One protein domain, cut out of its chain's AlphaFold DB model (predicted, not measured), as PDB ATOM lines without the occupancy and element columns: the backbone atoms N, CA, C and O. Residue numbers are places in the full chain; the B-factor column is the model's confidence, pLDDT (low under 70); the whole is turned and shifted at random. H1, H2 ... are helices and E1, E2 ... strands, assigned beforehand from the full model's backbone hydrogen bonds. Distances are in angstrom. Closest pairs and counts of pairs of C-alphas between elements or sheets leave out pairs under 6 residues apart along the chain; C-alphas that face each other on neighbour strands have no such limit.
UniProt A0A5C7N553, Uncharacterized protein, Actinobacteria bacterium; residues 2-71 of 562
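What this domain is: This is residues 2 to 71 of the 562 residues of an uncharacterized protein of Actinobacteria bacterium (UniProt A0A5C7N553). A small head, made mostly of loops and holding a tiny two-stranded hairpin of E1 and E2, sits at one end of a single long helix, H1, which runs away from it along the longest axis. Beyond the far end of H1 the chain turns, and the short helix H2 points partly back, with residues 64 to 70 sticking out free of the rest. The printed part has 70 residues with two named strands and two named helices, in the order E1, E2, H1, H2, and the strands form one antiparallel sheet in the order E1 - E2. The class is mostly helix, although under half of the residues are in named elements. The whole is loose, with a radius of gyration of the C-alphas of 16.0 A, and elongated, spanning 46 by 24 by 17 A.

How they stand to each other: The sheet is the hairpin of E1, residues 25 to 27, and E2, residues 33 to 35. These strands are antiparallel, with 154 degrees between their directions. C-alphas 27 and 33 face each other at 4.3 A. N 26 and O 34 are within hydrogen-bond range at 2.8 A, as are N 34 and O 26, also at 2.8 A. H1, residues 36 to 57, follows E2 with no residue between them. The closest C-alphas of E1 and H1 are those of Met 25 and Thr 36, 5.8 A apart, but the centres of these two elements are 21.5 A apart. H2, residues 65 to 70, is apart from E1, from E2 and from H1. In H1 and H2 every O i to N i+4 pair is within hydrogen-bond range.

Where its parts are: E1 begins at C-alpha 25, (-36.092, 14.346, 3.671), and measures 6.6 A from first to last C-alpha. E2 measures 7.2 A. H1 measures 31.7 A and ends at C-alpha 57, (-63.971, 14.604, 28.052). H2 measures 8.6 A and ends at C-alpha 70, (-57.683, 28.862, 14.449). Residues 2 to 24 hold no named element, and their C-alphas lie 7 to 21 A from the mean of the C-alphas.

The domain as a whole: The two C-alphas farthest apart are those of Gly 31 and Gly 61, at 46.0 A. The C-alphas of Ser 2 and Tyr 71, the first and last printed residues, are 21.4 A apart. The printed part has no cut. The links from E1 to E2 and from E2 to H1 are tight, and the link from H1 to H2, with 7 residues, is short. The mean pLDDT of the printed part is 76.8, and the model's confidence is low, under 70, at residues 2 to 6 and 15 to 19.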
ATOM      1  N   SER A   2     -38.349  23.304  20.221       36.78
ATOM      2  CA  SER A   2     -38.192  21.857  20.405       36.78
ATOM      3  C   SER A   2     -38.620  21.162  19.112       36.78
ATOM      4  O   SER A   2     -39.725  21.416  18.639       36.78
ATOM      5  N   GLY A   3     -37.733  20.370  18.509       44.53
ATOM      6  CA  GLY A   3     -38.031  19.641  17.275       44.53
ATOM      7  C   GLY A   3     -39.140  18.587  17.445       44.53
ATOM      8  O   GLY A   3     -39.482  18.249  18.582       44.53
ATOM      9  N   PRO A   4     -39.686  18.075  16.326       51.50
ATOM     10  CA  PRO A   4     -40.727  17.045  16.310       51.50
ATOM     11  C   PRO A   4     -40.278  15.787  17.074       51.50
ATOM     12  O   PRO A   4     -39.239  15.210  16.753       51.50
ATOM     13  N   SER A   5     -41.022  15.371  18.103       58.84
ATOM     14  CA  SER A   5     -40.707  14.217  18.969       58.84
ATOM     15  C   SER A   5     -41.395  12.920  18.524       58.84
ATOM     16  O   SER A   5     -41.650  12.019  19.325       58.84
ATOM     17  N   THR A   6     -41.707  12.804  17.237       69.75
ATOM     18  CA  THR A   6     -42.324  11.611  16.652       69.75
ATOM     19  C   THR A   6     -41.347  10.430  16.596       69.75
ATOM     20  O   THR A   6     -40.198  10.553  16.171       69.75
ATOM     21  N   ALA A   7     -41.793   9.253  17.038       77.06
ATOM     22  CA  ALA A   7     -41.033   8.010  16.918       77.06
ATOM     23  C   ALA A   7     -41.124   7.445  15.490       77.06
ATOM     24  O   ALA A   7     -42.168   7.526  14.842       77.06
ATOM     25  N   CYS A   8     -40.042   6.839  15.003       74.62
ATOM     26  CA  CYS A   8     -40.014   6.156  13.719       74.62
ATOM     27  C   CYS A   8     -40.992   4.968  13.739       74.62
ATOM     28  O   CYS A   8     -40.864   4.100  14.605       74.62
ATOM     29  N   PRO A   9     -41.914   4.854  12.766       76.12
ATOM     30  CA  PRO A   9     -42.898   3.772  12.745       76.12
ATOM     31  C   PRO A   9     -42.272   2.389  12.518       76.12
ATOM     32  O   PRO A   9     -42.893   1.382  12.836       76.12
ATOM     33  N   SER A  10     -41.051   2.324  11.973       78.31
ATOM     34  CA  SER A  10     -40.372   1.054  11.677       78.31
ATOM     35  C   SER A  10     -39.549   0.508  12.848       78.31
ATOM     36  O   SER A  10     -39.443  -0.703  12.996       78.31
ATOM     37  N   CYS A  11     -38.951   1.368  13.680       80.75
ATOM     38  CA  CYS A  11     -38.031   0.934  14.744       80.75
ATOM     39  C   CYS A  11     -38.319   1.534  16.130       80.75
ATOM     40  O   CYS A  11     -37.609   1.224  17.083       80.75
ATOM     41  N   GLY A  12     -39.318   2.413  16.257       75.44
ATOM     42  CA  GLY A  12     -39.727   3.031  17.522       75.44
ATOM     43  C   GLY A  12     -38.746   4.056  18.105       75.44
ATOM     44  O   GLY A  12     -39.043   4.649  19.139       75.44
ATOM     45  N   ARG A  13     -37.591   4.296  17.469       78.25
ATOM     46  CA  ARG A  13     -36.618   5.310  17.911       78.25
ATOM     47  C   ARG A  13     -37.115   6.726  17.597       78.25
ATOM     48  O   ARG A  13     -37.768   6.906  16.570       78.25
ATOM     49  N   PRO A  14     -36.811   7.735  18.429       71.94
ATOM     50  CA  PRO A  14     -37.184   9.121  18.144       71.94
ATOM     51  C   PRO A  14     -36.544   9.601  16.832       71.94
ATOM     52  O   PRO A  14     -35.354   9.396  16.612       71.94
ATOM     53  N   LEU A  15     -37.335  10.243  15.965       69.06
ATOM     54  CA  LEU A  15     -36.857  10.873  14.721       69.06
ATOM     55  C   LEU A  15     -36.202  12.242  14.971       69.06
ATOM     56  O   LEU A  15     -35.578  12.807  14.074       69.06
ATOM     57  N   ALA A  16     -36.317  12.768  16.193       59.25
ATOM     58  CA  ALA A  16     -35.600  13.950  16.636       59.25
ATOM     59  C   ALA A  16     -34.103  13.627  16.700       59.25
ATOM     60  O   ALA A  16     -33.693  13.029  17.687       59.25
ATOM     61  N   LEU A  17     -33.342  13.967  15.643       53.25
ATOM     62  CA  LEU A  17     -31.892  14.281  15.620       53.25
ATOM     63  C   LEU A  17     -31.250  14.216  14.212       53.25
ATOM     64  O   LEU A  17     -30.103  14.633  14.075       53.25
ATOM     65  N   ALA A  18     -31.938  13.762  13.158       57.56
ATOM     66  CA  ALA A  18     -31.391  13.851  11.797       57.56
ATOM     67  C   ALA A  18     -31.593  15.272  11.236       57.56
ATOM     68  O   ALA A  18     -32.716  15.775  11.205       57.56
ATOM     69  N   GLN A  19     -30.519  15.945  10.811       63.53
ATOM     70  CA  GLN A  19     -30.661  17.137   9.972       63.53
ATOM     71  C   GLN A  19     -31.311  16.702   8.651       63.53
ATOM     72  O   GLN A  19     -30.832  15.736   8.052       63.53
ATOM     73  N   PRO A  20     -32.408  17.345   8.216       70.12
ATOM     74  CA  PRO A  20     -32.984  17.043   6.916       70.12
ATOM     75  C   PRO A  20     -31.979  17.386   5.815       70.12
ATOM     76  O   PRO A  20     -31.200  18.331   5.961       70.12
ATOM     77  N   ASP A  21     -32.000  16.621   4.730       76.06
ATOM     78  CA  ASP A  21     -31.210  16.943   3.541       76.06
ATOM     79  C   ASP A  21     -31.752  18.193   2.815       76.06
ATOM     80  O   ASP A  21     -32.799  18.744   3.174       76.06
ATOM     81  N   ASP A  22     -31.055  18.641   1.766       75.19
ATOM     82  CA  ASP A  22     -31.426  19.828   0.974       75.19
ATOM     83  C   ASP A  22     -32.826  19.725   0.328       75.19
ATOM     84  O   ASP A  22     -33.398  20.731  -0.098       75.19
ATOM     85  N   LEU A  23     -33.397  18.517   0.264       76.44
ATOM     86  CA  LEU A  23     -34.734  18.231  -0.263       76.44
ATOM     87  C   LEU A  23     -35.797  18.102   0.846       76.44
ATOM     88  O   LEU A  23     -36.978  17.893   0.553       76.44
ATOM     89  N   GLY A  24     -35.415  18.254   2.117       79.56
ATOM     90  CA  GLY A  24     -36.317  18.180   3.264       79.56
ATOM     91  C   GLY A  24     -36.701  16.755   3.667       79.56
ATOM     92  O   GLY A  24     -37.741  16.573   4.311       79.56
ATOM     93  N   MET A  25     -35.910  15.747   3.294       82.06
ATOM     94  CA  MET A  25     -36.092  14.346   3.671       82.06
ATOM     95  C   MET A  25     -35.303  14.013   4.940       82.06
ATOM     96  O   MET A  25     -34.158  14.415   5.128       82.06
ATOM     97  N   LEU A  26     -35.932  13.237   5.819       80.88
ATOM     98  CA  LEU A  26     -35.342  12.666   7.023       80.88
ATOM     99  C   LEU A  26     -35.146  11.172   6.822       80.88
ATOM    100  O   LEU A  26     -36.093  10.461   6.489       80.88
ATOM    101  N   THR A  27     -33.932  10.695   7.071       79.31
ATOM    102  CA  THR A  27     -33.591   9.272   7.070       79.31
ATOM    103  C   THR A  27     -33.248   8.818   8.483       79.31
ATOM    104  O   THR A  27     -32.450   9.433   9.185       79.31
ATOM    105  N   CYS A  28     -33.897   7.747   8.928       77.88
ATOM    106  CA  CYS A  28     -33.595   7.083  10.189       77.88
ATOM    107  C   CYS A  28     -32.479   6.049   9.978       77.88
ATOM    108  O   CYS A  28     -32.374   5.459   8.904       77.88
ATOM    109  N   GLU A  29     -31.702   5.751  11.021       76.81
ATOM    110  CA  GLU A  29     -30.627   4.740  10.994       76.81
ATOM    111  C   GLU A  29     -31.102   3.339  10.569       76.81
ATOM    112  O   GLU A  29     -30.315   2.533  10.085       76.81
ATOM    113  N   CYS A  30     -32.395   3.037  10.726       79.25
ATOM    114  CA  CYS A  30     -32.998   1.781  10.275       79.25
ATOM    115  C   CYS A  30     -33.318   1.740   8.767       79.25
ATOM    116  O   CYS A  30     -33.893   0.759   8.301       79.25
ATOM    117  N   GLY A  31     -32.992   2.796   8.010       79.50
ATOM    118  CA  GLY A  31     -33.241   2.910   6.568       79.50
ATOM    119  C   GLY A  31     -34.599   3.515   6.188       79.50
ATOM    120  O   GLY A  31     -34.891   3.665   5.006       79.50
ATOM    121  N   PHE A  32     -35.436   3.889   7.161       81.00
ATOM    122  CA  PHE A  32     -36.722   4.544   6.902       81.00
ATOM    123  C   PHE A  32     -36.524   6.014   6.502       81.00
ATOM    124  O   PHE A  32     -35.954   6.782   7.275       81.00
ATOM    125  N   SER A  33     -37.032   6.417   5.334       81.88
ATOM    126  CA  SER A  33     -36.978   7.797   4.834       81.88
ATOM    127  C   SER A  33     -38.366   8.435   4.760       81.88
ATOM    128  O   SER A  33     -39.281   7.830   4.199       81.88
ATOM    129  N   THR A  34     -38.528   9.668   5.239       82.56
ATOM    130  CA  THR A  34     -39.792  10.416   5.132       82.56
ATOM    131  C   THR A  34     -39.559  11.905   4.919       82.56
ATOM    132  O   THR A  34     -38.563  12.460   5.369       82.56
ATOM    133  N   TYR A  35     -40.509  12.573   4.272       85.44
ATOM    134  CA  TYR A  35     -40.497  14.023   4.128       85.44
ATOM    135  C   TYR A  35     -40.845  14.711   5.457       85.44
ATOM    136  O   TYR A  35     -41.816  14.337   6.126       85.44
ATOM    137  N   THR A  36     -40.074  15.735   5.823       80.75
ATOM    138  CA  THR A  36     -40.262  16.540   7.046       80.75
ATOM    139  C   THR A  36     -41.659  17.144   7.157       80.75
ATOM    140  O   THR A  36     -42.247  17.118   8.238       80.75
ATOM    141  N   GLY A  37     -42.227  17.632   6.051       78.88
ATOM    142  CA  GLY A  37     -43.559  18.242   6.058       78.88
ATOM    143  C   GLY A  37     -44.674  17.260   6.425       78.88
ATOM    144  O   GLY A  37     -45.629  17.647   7.092       78.88
ATOM    145  N   TYR A  38     -44.541  15.971   6.086       80.31
ATOM    146  CA  TYR A  38     -45.527  14.963   6.495       80.31
ATOM    147  C   TYR A  38     -45.466  14.662   7.990       80.31
ATOM    148  O   TYR A  38     -46.506  14.427   8.602       80.31
ATOM    149  N   LEU A  39     -44.276  14.706   8.593       78.50
ATOM    150  CA  LEU A  39     -44.138  14.573  10.044       78.50
ATOM    151  C   LEU A  39     -44.729  15.784  10.771       78.50
ATOM    152  O   LEU A  39     -45.446  15.605  11.751       78.50
ATOM    153  N   GLN A  40     -44.495  16.997  10.260       79.19
ATOM    154  CA  GLN A  40     -45.082  18.220  10.819       79.19
ATOM    155  C   GLN A  40     -46.613  18.198  10.760       79.19
ATOM    156  O   GLN A  40     -47.268  18.482  11.763       79.19
ATOM    157  N   GLU A  41     -47.192  17.806   9.622       80.94
ATOM    158  CA  GLU A  41     -48.646  17.693   9.478       80.94
ATOM    159  C   GLU A  41     -49.213  16.590  10.385       80.94
ATOM    160  O   GLU A  41     -50.234  16.779  11.047       80.94
ATOM    161  N   PHE A  42     -48.531  15.446  10.480       81.44
ATOM    162  CA  PHE A  42     -48.938  14.355  11.364       81.44
ATOM    163  C   PHE A  42     -48.933  14.777  12.841       81.44
ATOM    164  O   PHE A  42     -49.883  14.476  13.571       81.44
ATOM    165  N   GLU A  43     -47.909  15.502  13.291       81.62
ATOM    166  CA  GLU A  43     -47.858  16.044  14.651       81.62
ATOM    167  C   GLU A  43     -48.948  17.083  14.893       81.62
ATOM    168  O   GLU A  43     -49.643  17.004  15.908       81.62
ATOM    169  N   TYR A  44     -49.157  17.996  13.942       81.12
ATOM    170  CA  TYR A  44     -50.228  18.985  14.011       81.12
ATOM    171  C   TYR A  44     -51.604  18.319  14.159       81.12
ATOM    172  O   TYR A  44     -52.377  18.665  15.058       81.12
ATOM    173  N   VAL A  45     -51.900  17.303  13.342       83.75
ATOM    174  CA  VAL A  45     -53.160  16.546  13.418       83.75
ATOM    175  C   VAL A  45     -53.265  15.766  14.730       83.75
ATOM    176  O   VAL A  45     -54.345  15.715  15.320       83.75
ATOM    177  N   THR A  46     -52.167  15.190  15.221       83.19
ATOM    178  CA  THR A  46     -52.155  14.425  16.479       83.19
ATOM    179  C   THR A  46     -52.415  15.328  17.684       83.19
ATOM    180  O   THR A  46     -53.271  15.004  18.511       83.19
ATOM    181  N   GLN A  47     -51.759  16.490  17.751       83.06
ATOM    182  CA  GLN A  47     -52.002  17.502  18.783       83.06
ATOM    183  C   GLN A  47     -53.432  18.043  18.706       83.06
ATOM    184  O   GLN A  47     -54.115  18.133  19.727       83.06
ATOM    185  N   ARG A  48     -53.934  18.329  17.497       84.69
ATOM    186  CA  ARG A  48     -55.318  18.779  17.287       84.69
ATOM    187  C   ARG A  48     -56.335  17.728  17.726       84.69
ATOM    188  O   ARG A  48     -57.339  18.080  18.343       84.69
ATOM    189  N   ARG A  49     -56.089  16.447  17.431       86.75
ATOM    190  CA  ARG A  49     -56.938  15.333  17.879       86.75
ATOM    191  C   ARG A  49     -56.990  15.271  19.401       86.75
ATOM    192  O   ARG A  49     -58.077  15.120  19.945       86.75
ATOM    193  N   GLN A  50     -55.843  15.391  20.064       86.00
ATOM    194  CA  GLN A  50     -55.767  15.352  21.522       86.00
ATOM    195  C   GLN A  50     -56.515  16.532  22.151       86.00
ATOM    196  O   GLN A  50     -57.403  16.319  22.965       86.00
ATOM    197  N   TRP A  51     -56.278  17.747  21.650       85.75
ATOM    198  CA  TRP A  51     -56.998  18.947  22.078       85.75
ATOM    199  C   TRP A  51     -58.524  18.834  21.909       85.75
ATOM    200  O   TRP A  51     -59.283  19.237  22.791       85.75
ATOM    201  N   LEU A  52     -58.994  18.269  20.787       85.38
ATOM    202  CA  LEU A  52     -60.423  18.008  20.567       85.38
ATOM    203  C   LEU A  52     -60.968  16.976  21.561       85.38
ATOM    204  O   LEU A  52     -62.083  17.136  22.051       85.38
ATOM    205  N   TRP A  53     -60.198  15.925  21.844       86.69
ATOM    206  CA  TRP A  53     -60.599  14.845  22.740       86.69
ATOM    207  C   TRP A  53     -60.692  15.302  24.198       86.69
ATOM    208  O   TRP A  53     -61.685  15.002  24.860       86.69
ATOM    209  N   ASP A  54     -59.734  16.105  24.663       88.00
ATOM    210  CA  ASP A  54     -59.754  16.694  26.006       88.00
ATOM    211  C   ASP A  54     -61.027  17.530  26.209       88.00
ATOM    212  O   ASP A  54     -61.747  17.360  27.190       88.00
ATOM    213  N   ARG A  55     -61.406  18.335  25.208       85.12
ATOM    214  CA  ARG A  55     -62.642  19.131  25.246       85.12
ATOM    215  C   ARG A  55     -63.931  18.311  25.247       85.12
ATOM    216  O   ARG A  55     -64.930  18.792  25.792       85.12
ATOM    217  N   VAL A  56     -63.922  17.122  24.638       84.81
ATOM    218  CA  VAL A  56     -65.040  16.163  24.691       84.81
ATOM    219  C   VAL A  56     -65.146  15.554  26.089       84.81
ATOM    220  O   VAL A  56     -66.248  15.497  26.632       84.81
ATOM    221  N   ILE A  57     -64.020  15.154  26.687       88.50
ATOM    222  CA  ILE A  57     -63.971  14.604  28.052       88.50
ATOM    223  C   ILE A  57     -64.429  15.650  29.076       88.50
ATOM    224  O   ILE A  57     -65.240  15.347  29.948       88.50
ATOM    225  N   GLU A  58     -63.954  16.886  28.945       90.12
ATOM    226  CA  GLU A  58     -64.271  17.998  29.848       90.12
ATOM    227  C   GLU A  58     -65.680  18.582  29.643       90.12
ATOM    228  O   GLU A  58     -66.085  19.472  30.388       90.12
ATOM    229  N   GLN A  59     -66.432  18.119  28.634       84.81
ATOM    230  CA  GLN A  59     -67.746  18.664  28.253       84.81
ATOM    231  C   GLN A  59     -67.731  20.191  28.060       84.81
ATOM    232  O   GLN A  59     -68.678  20.904  28.400       84.81
ATOM    233  N   SER A  60     -66.626  20.708  27.521       79.56
ATOM    234  CA  SER A  60     -66.419  22.147  27.383       79.56
ATOM    235  C   SER A  60     -67.442  22.791  26.430       79.56
ATOM    236  O   SER A  60     -67.839  22.217  25.415       79.56
ATOM    237  N   GLY A  61     -67.872  24.013  26.762       78.69
ATOM    238  CA  GLY A  61     -68.769  24.808  25.921       78.69
ATOM    239  C   GLY A  61     -68.137  25.235  24.585       78.69
ATOM    240  O   GLY A  61     -66.945  25.006  24.348       78.69
ATOM    241  N   PRO A  62     -68.917  25.881  23.695       78.62
ATOM    242  CA  PRO A  62     -68.424  26.295  22.387       78.62
ATOM    243  C   PRO A  62     -67.198  27.214  22.532       78.62
ATOM    244  O   PRO A  62     -67.242  28.152  23.334       78.62
ATOM    245  N   PRO A  63     -66.106  26.967  21.781       75.62
ATOM    246  CA  PRO A  63     -64.945  27.845  21.803       75.62
ATOM    247  C   PRO A  63     -65.313  29.235  21.272       75.62
ATOM    248  O   PRO A  63     -66.222  29.394  20.451       75.62
ATOM    249  N   ASP A  64     -64.582  30.247  21.722       80.62
ATOM    250  CA  ASP A  64     -64.661  31.602  21.191       80.62
ATOM    251  C   ASP A  64     -64.362  31.618  19.674       80.62
ATOM    252  O   ASP A  64     -63.617  30.775  19.162       80.62
ATOM    253  N   PRO A  65     -64.934  32.565  18.909       74.81
ATOM    254  CA  PRO A  65     -64.859  32.562  17.445       74.81
ATOM    255  C   PRO A  65     -63.433  32.685  16.892       74.81
ATOM    256  O   PRO A  65     -63.173  32.243  15.771       74.81
ATOM    257  N   THR A  66     -62.509  33.269  17.655       79.69
ATOM    258  CA  THR A  66     -61.080  33.333  17.330       79.69
ATOM    259  C   THR A  66     -60.430  31.954  17.410       79.69
ATOM    260  O   THR A  66     -59.864  31.496  16.414       79.69
ATOM    261  N   THR A  67     -60.620  31.232  18.516       78.50
ATOM    262  CA  THR A  67     -60.154  29.842  18.668       78.50
ATOM    263  C   THR A  67     -60.835  28.893  17.676       78.50
ATOM    264  O   THR A  67     -60.183  28.027  17.093       78.50
ATOM    265  N   ALA A  68     -62.130  29.082  17.399       74.25
ATOM    266  CA  ALA A  68     -62.870  28.260  16.440       74.25
ATOM    267  C   ALA A  68     -62.292  28.348  15.015       74.25
ATOM    268  O   ALA A  68     -62.160  27.325  14.340       74.25
ATOM    269  N   ARG A  69     -61.895  29.550  14.566       75.75
ATOM    270  CA  ARG A  69     -61.225  29.739  13.264       75.75
ATOM    271  C   ARG A  69     -59.818  29.154  13.256       75.75
ATOM    272  O   ARG A  69     -59.453  28.509  12.281       75.75
ATOM    273  N   GLN A  70     -59.059  29.352  14.334       77.81
ATOM    274  CA  GLN A  70     -57.683  28.862  14.449       77.81
ATOM    275  C   GLN A  70     -57.598  27.329  14.377       77.81
ATOM    276  O   GLN A  70     -56.691  26.795  13.746       77.81
ATOM    277  N   TYR A  71     -58.568  26.625  14.968       71.69
ATOM    278  CA  TYR A  71     -58.617  25.160  14.989       71.69
ATOM    279  C   TYR A  71     -59.626  24.560  13.999       71.69
ATOM    280  O   TYR A  71     -59.912  23.364  14.072       71.69
TER     281      TYR A  71